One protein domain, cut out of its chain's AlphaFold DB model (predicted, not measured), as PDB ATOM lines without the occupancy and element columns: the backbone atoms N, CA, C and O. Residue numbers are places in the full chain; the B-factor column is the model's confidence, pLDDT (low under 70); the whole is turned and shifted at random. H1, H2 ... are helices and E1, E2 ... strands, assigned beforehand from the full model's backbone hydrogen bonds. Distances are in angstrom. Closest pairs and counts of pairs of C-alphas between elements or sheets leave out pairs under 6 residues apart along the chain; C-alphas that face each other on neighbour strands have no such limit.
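Overview. This is residues 20 to 59 of the 64 residues of an uncharacterized protein of Clostridium sp. 28_12 (UniProt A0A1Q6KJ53). Two hairpins, E1 with E2 and E3 with E4, lie side by side as one twisted four-stranded sheet, and the chain between them loops past one face through a tiny helix, H1. The 40 printed residues include E1, E2, H1, E3, E4 in that order; the sheet, E2 E1 E4 E3, is mixed. The class is mostly strand; the whole is compact, radius of gyration of the C-alphas 9.2 A, spanning 21 by 19 by 15 A.

Arrangement. Inner strands E1, residues 20 to 24, and E4, residues 56 to 59, are parallel, with N 23 and O 58 2.8 A apart. Edge strand E2, residues 28 to 34, is antiparallel to E1, with N 22 and O 31 2.8 A apart. Edge strand E3, residues 49 to 52, is antiparallel to E4, with N 57 and O 51 2.8 A apart. These pairs are within hydrogen-bond range. H1, residues 40 to 43, is only just not on the sheet, with 4 pairs of C-alphas within 10 A; its closest C-alpha pair with E2 is Ile 42 and Tyr 31, 7.5 A. H1 is too short for an O i to N i+4 pair. E2, H1 and E3 form a split strand-helix-strand unit, two strands running the same way with E1 and E4 between, its crossover right-handed.

Along the chain. E2 measures 17.9 A, E1 13.3 A, E3 10.3 A, E4 9.9 A and H1 4.9 A. E1 begins at C-alpha 20 (-39.483, -23.823, 11.831); E4 ends at C-alpha 59 (-37.125, -29.825, 3.323).

Size, cuts and confidence. The farthest C-alphas, Thr 40 and Ser 53, are 23.9 A apart. The printed part has no cut, its four links are tight, and no printed residue is under 70 in pLDDT.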
ATOM      1  N   ILE A  20     -39.748 -23.068  13.049       93.19
ATOM      2  CA  ILE A  20     -39.483 -23.823  11.831       93.19
ATOM      3  C   ILE A  20     -39.674 -25.312  12.085       93.19
ATOM      4  O   ILE A  20     -39.547 -25.789  13.215       93.19
ATOM      5  N   ARG A  21     -39.934 -26.053  11.013       96.19
ATOM      6  CA  ARG A  21     -39.900 -27.515  10.999       96.19
ATOM      7  C   ARG A  21     -38.966 -27.963   9.887       96.19
ATOM      8  O   ARG A  21     -39.142 -27.552   8.747       96.19
ATOM      9  N   VAL A  22     -37.983 -28.795  10.208       95.56
ATOM     10  CA  VAL A  22     -37.055 -29.382   9.235       95.56
ATOM     11  C   VAL A  22     -37.458 -30.826   8.973       95.56
ATOM     12  O   VAL A  22     -37.511 -31.621   9.909       95.56
ATOM     13  N   ILE A  23     -37.744 -31.144   7.711       96.81
ATOM     14  CA  ILE A  23     -38.276 -32.429   7.255       96.81
ATOM     15  C   ILE A  23     -37.271 -33.085   6.305       96.81
ATOM     16  O   ILE A  23     -36.849 -32.475   5.324       96.81
ATOM     17  N   PHE A  24     -36.898 -34.324   6.594       96.25
ATOM     18  CA  PHE A  24     -36.046 -35.165   5.769       96.25
ATOM     19  C   PHE A  24     -36.884 -36.160   4.963       96.25
ATOM     20  O   PHE A  24     -37.794 -36.782   5.514       96.25
ATOM     21  N   GLU A  25     -36.596 -36.280   3.661       94.81
ATOM     22  CA  GLU A  25     -37.268 -37.223   2.742       94.81
ATOM     23  C   GLU A  25     -38.804 -37.188   2.871       94.81
ATOM     24  O   GLU A  25     -39.469 -38.220   2.962       94.81
ATOM     25  N   ASP A  26     -39.359 -35.975   2.979       94.81
ATOM     26  CA  ASP A  26     -40.791 -35.671   3.132       94.81
ATOM     27  C   ASP A  26     -41.510 -36.316   4.336       94.81
ATOM     28  O   ASP A  26     -42.722 -36.154   4.485       94.81
ATOM     29  N   THR A  27     -40.796 -37.024   5.214       93.69
ATOM     30  CA  THR A  27     -41.411 -37.928   6.200       93.69
ATOM     31  C   THR A  27     -40.859 -37.770   7.611       93.69
ATOM     32  O   THR A  27     -41.632 -37.791   8.569       93.69
ATOM     33  N   GLU A  28     -39.551 -37.584   7.772       96.44
ATOM     34  CA  GLU A  28     -38.905 -37.542   9.084       96.44
ATOM     35  C   GLU A  28     -38.701 -36.102   9.560       96.44
ATOM     36  O   GLU A  28     -38.112 -35.283   8.863       96.44
ATOM     37  N   ILE A  29     -39.148 -35.774  10.773       96.38
ATOM     38  CA  ILE A  29     -38.886 -34.459  11.371       96.38
ATOM     39  C   ILE A  29     -37.535 -34.504  12.085       96.38
ATOM     40  O   ILE A  29     -37.408 -35.126  13.137       96.38
ATOM     41  N   LEU A  30     -36.545 -33.789  11.547       96.38
ATOM     42  CA  LEU A  30     -35.220 -33.660  12.162       96.38
ATOM     43  C   LEU A  30     -35.190 -32.604  13.273       96.38
ATOM     44  O   LEU A  30     -34.396 -32.693  14.208       96.38
ATOM     45  N   TYR A  31     -36.025 -31.570  13.153       96.38
ATOM     46  CA  TYR A  31     -36.115 -30.488  14.130       96.38
ATOM     47  C   TYR A  31     -37.456 -29.761  14.025       96.38
ATOM     48  O   TYR A  31     -37.934 -29.492  12.924       96.38
ATOM     49  N   GLU A  32     -38.031 -29.379  15.164       95.62
ATOM     50  CA  GLU A  32     -39.184 -28.482  15.231       95.62
ATOM     51  C   GLU A  32     -39.012 -27.491  16.390       95.62
ATOM     52  O   GLU A  32     -38.769 -27.890  17.529       95.62
ATOM     53  N   GLY A  33     -39.138 -26.195  16.096       93.69
ATOM     54  CA  GLY A  33     -39.071 -25.117  17.081       93.69
ATOM     55  C   GLY A  33     -38.382 -23.860  16.557       93.69
ATOM     56  O   GLY A  33     -38.113 -23.724  15.363       93.69
ATOM     57  N   ALA A  34     -38.068 -22.936  17.464       92.25
ATOM     58  CA  ALA A  34     -37.501 -21.637  17.114       92.25
ATOM     59  C   ALA A  34     -36.165 -21.771  16.365       92.25
ATOM     60  O   ALA A  34     -35.263 -22.486  16.815       92.25
ATOM     61  N   VAL A  35     -35.996 -21.032  15.266       90.06
ATOM     62  CA  VAL A  35     -34.779 -21.085  14.435       90.06
ATOM     63  C   VAL A  35     -33.511 -20.709  15.210       90.06
ATOM     64  O   VAL A  35     -32.446 -21.282  14.981       90.06
ATOM     65  N   GLU A  36     -33.601 -19.799  16.185       90.50
ATOM     66  CA  GLU A  36     -32.453 -19.432  17.023       90.50
ATOM     67  C   GLU A  36     -31.927 -20.609  17.845       90.50
ATOM     68  O   GLU A  36     -30.710 -20.756  17.991       90.50
ATOM     69  N   LYS A  37     -32.829 -21.469  18.326       92.94
ATOM     70  CA  LYS A  37     -32.505 -22.631  19.160       92.94
ATOM     71  C   LYS A  37     -32.084 -23.855  18.347       92.94
ATOM     72  O   LYS A  37     -31.616 -24.822  18.942       92.94
ATOM     73  N   ALA A  38     -32.210 -23.808  17.018       93.62
ATOM     74  CA  ALA A  38     -31.817 -24.922  16.170       93.62
ATOM     75  C   ALA A  38     -30.310 -25.221  16.327       93.62
ATOM     76  O   ALA A  38     -29.501 -24.276  16.322       93.62
ATOM     77  N   PRO A  39     -29.919 -26.504  16.454       95.56
ATOM     78  CA  PRO A  39     -28.520 -26.918  16.476       95.56
ATOM     79  C   PRO A  39     -27.745 -26.453  15.237       95.56
ATOM     80  O   PRO A  39     -28.324 -26.213  14.172       95.56
ATOM     81  N   THR A  40     -26.423 -26.330  15.362       94.94
ATOM     82  CA  THR A  40     -25.547 -25.882  14.264       94.94
ATOM     83  C   THR A  40     -25.613 -26.833  13.068       94.94
ATOM     84  O   THR A  40     -25.590 -26.385  11.926       94.94
ATOM     85  N   GLU A  41     -25.757 -28.132  13.320       94.94
ATOM     86  CA  GLU A  41     -25.896 -29.176  12.305       94.94
ATOM     87  C   GLU A  41     -27.132 -28.924  11.443       94.94
ATOM     88  O   GLU A  41     -27.024 -28.901  10.221       94.94
ATOM     89  N   ILE A  42     -28.272 -28.627  12.078       95.75
ATOM     90  CA  ILE A  42     -29.520 -28.268  11.395       95.75
ATOM     91  C   ILE A  42     -29.325 -26.980  10.588       95.75
ATOM     92  O   ILE A  42     -29.642 -26.933   9.403       95.75
ATOM     93  N   LYS A  43     -28.739 -25.935  11.181       92.50
ATOM     94  CA  LYS A  43     -28.498 -24.650  10.492       92.50
ATOM     95  C   LYS A  43     -27.592 -24.773   9.259       92.50
ATOM     96  O   LYS A  43     -27.717 -23.960   8.348       92.50
ATOM     97  N   ASN A  44     -26.717 -25.778   9.224       93.81
ATOM     98  CA  ASN A  44     -25.774 -26.019   8.130       93.81
ATOM     99  C   ASN A  44     -26.307 -26.968   7.038       93.81
ATOM    100  O   ASN A  44     -25.605 -27.197   6.047       93.81
ATOM    101  N   LEU A  45     -27.517 -27.520   7.188       93.94
ATOM    102  CA  LEU A  45     -28.146 -28.336   6.148       93.94
ATOM    103  C   LEU A  45     -28.438 -27.511   4.889       93.94
ATOM    104  O   LEU A  45     -28.659 -26.299   4.931       93.94
ATOM    105  N   ARG A  46     -28.460 -28.192   3.740       93.06
ATOM    106  CA  ARG A  46     -28.890 -27.603   2.469       93.06
ATOM    107  C   ARG A  46     -30.367 -27.888   2.262       93.06
ATOM    108  O   ARG A  46     -30.759 -29.032   2.062       93.06
ATOM    109  N   TYR A  47     -31.162 -26.828   2.291       92.69
ATOM    110  CA  TYR A  47     -32.603 -26.910   2.123       92.69
ATOM    111  C   TYR A  47     -32.982 -26.788   0.650       92.69
ATOM    112  O   TYR A  47     -32.568 -25.852  -0.032       92.69
ATOM    113  N   SER A  48     -33.759 -27.746   0.164       90.81
ATOM    114  CA  SER A  48     -34.183 -27.861  -1.237       90.81
ATOM    115  C   SER A  48     -35.499 -27.139  -1.512       90.81
ATOM    116  O   SER A  48     -35.762 -26.716  -2.638       90.81
ATOM    117  N   LYS A  49     -36.339 -27.011  -0.483       92.19
ATOM    118  CA  LYS A  49     -37.698 -26.487  -0.583       92.19
ATOM    119  C   LYS A  49     -38.124 -25.873   0.744       92.19
ATOM    120  O   LYS A  49     -37.735 -26.342   1.815       92.19
ATOM    121  N   VAL A  50     -38.943 -24.830   0.648       91.06
ATOM    122  CA  VAL A  50     -39.587 -24.178   1.789       91.06
ATOM    123  C   VAL A  50     -41.082 -24.091   1.515       91.06
ATOM    124  O   VAL A  50     -41.484 -23.659   0.437       91.06
ATOM    125  N   GLU A  51     -41.897 -24.481   2.488       91.94
ATOM    126  CA  GLU A  51     -43.349 -24.313   2.454       91.94
ATOM    127  C   GLU A  51     -43.823 -23.525   3.670       91.94
ATOM    128  O   GLU A  51     -43.341 -23.711   4.786       91.94
ATOM    129  N   ASN A  52     -44.788 -22.638   3.451       84.94
ATOM    130  CA  ASN A  52     -45.409 -21.861   4.512       84.94
ATOM    131  C   ASN A  52     -46.782 -22.473   4.835       84.94
ATOM    132  O   ASN A  52     -47.713 -22.333   4.041       84.94
ATOM    133  N   SER A  53     -46.872 -23.205   5.949       77.62
ATOM    134  CA  SER A  53     -48.078 -23.903   6.420       77.62
ATOM    135  C   SER A  53     -48.459 -23.413   7.830       77.62
ATOM    136  O   SER A  53     -48.486 -22.208   8.059       77.62
ATOM    137  N   ASP A  54     -48.745 -24.310   8.788       80.88
ATOM    138  CA  ASP A  54     -48.863 -23.965  10.219       80.88
ATOM    139  C   ASP A  54     -47.561 -23.360  10.769       80.88
ATOM    140  O   ASP A  54     -47.576 -22.456  11.604       80.88
ATOM    141  N   LYS A  55     -46.438 -23.862  10.252       83.06
ATOM    142  CA  LYS A  55     -45.063 -23.436  10.483       83.06
ATOM    143  C   LYS A  55     -44.341 -23.332   9.145       83.06
ATOM    144  O   LYS A  55     -44.825 -23.805   8.111       83.06
ATOM    145  N   MET A  56     -43.153 -22.734   9.170       90.12
ATOM    146  CA  MET A  56     -42.289 -22.723   7.998       90.12
ATOM    147  C   MET A  56     -41.564 -24.068   7.900       90.12
ATOM    148  O   MET A  56     -40.661 -24.361   8.689       90.12
ATOM    149  N   ASN A  57     -42.002 -24.900   6.959       94.44
ATOM    150  CA  ASN A  57     -41.423 -26.208   6.699       94.44
ATOM    151  C   ASN A  57     -40.228 -26.051   5.760       94.44
ATOM    152  O   ASN A  57     -40.335 -25.441   4.697       94.44
ATOM    153  N   PHE A  58     -39.107 -26.640   6.137       94.50
ATOM    154  CA  PHE A  58     -37.878 -26.697   5.368       94.50
ATOM    155  C   PHE A  58     -37.568 -28.150   5.047       94.50
ATOM    156  O   PHE A  58     -37.489 -28.974   5.954       94.50
ATOM    157  N   TYR A  59     -37.360 -28.459   3.774       95.88
ATOM    158  CA  TYR A  59     -37.125 -29.825   3.323       95.88
ATOM    159  C   TYR A  59     -35.652 -30.043   3.007       95.88
ATOM    160  O   TYR A  59     -34.994 -29.182   2.413       95.88
TER     161      TYR A  59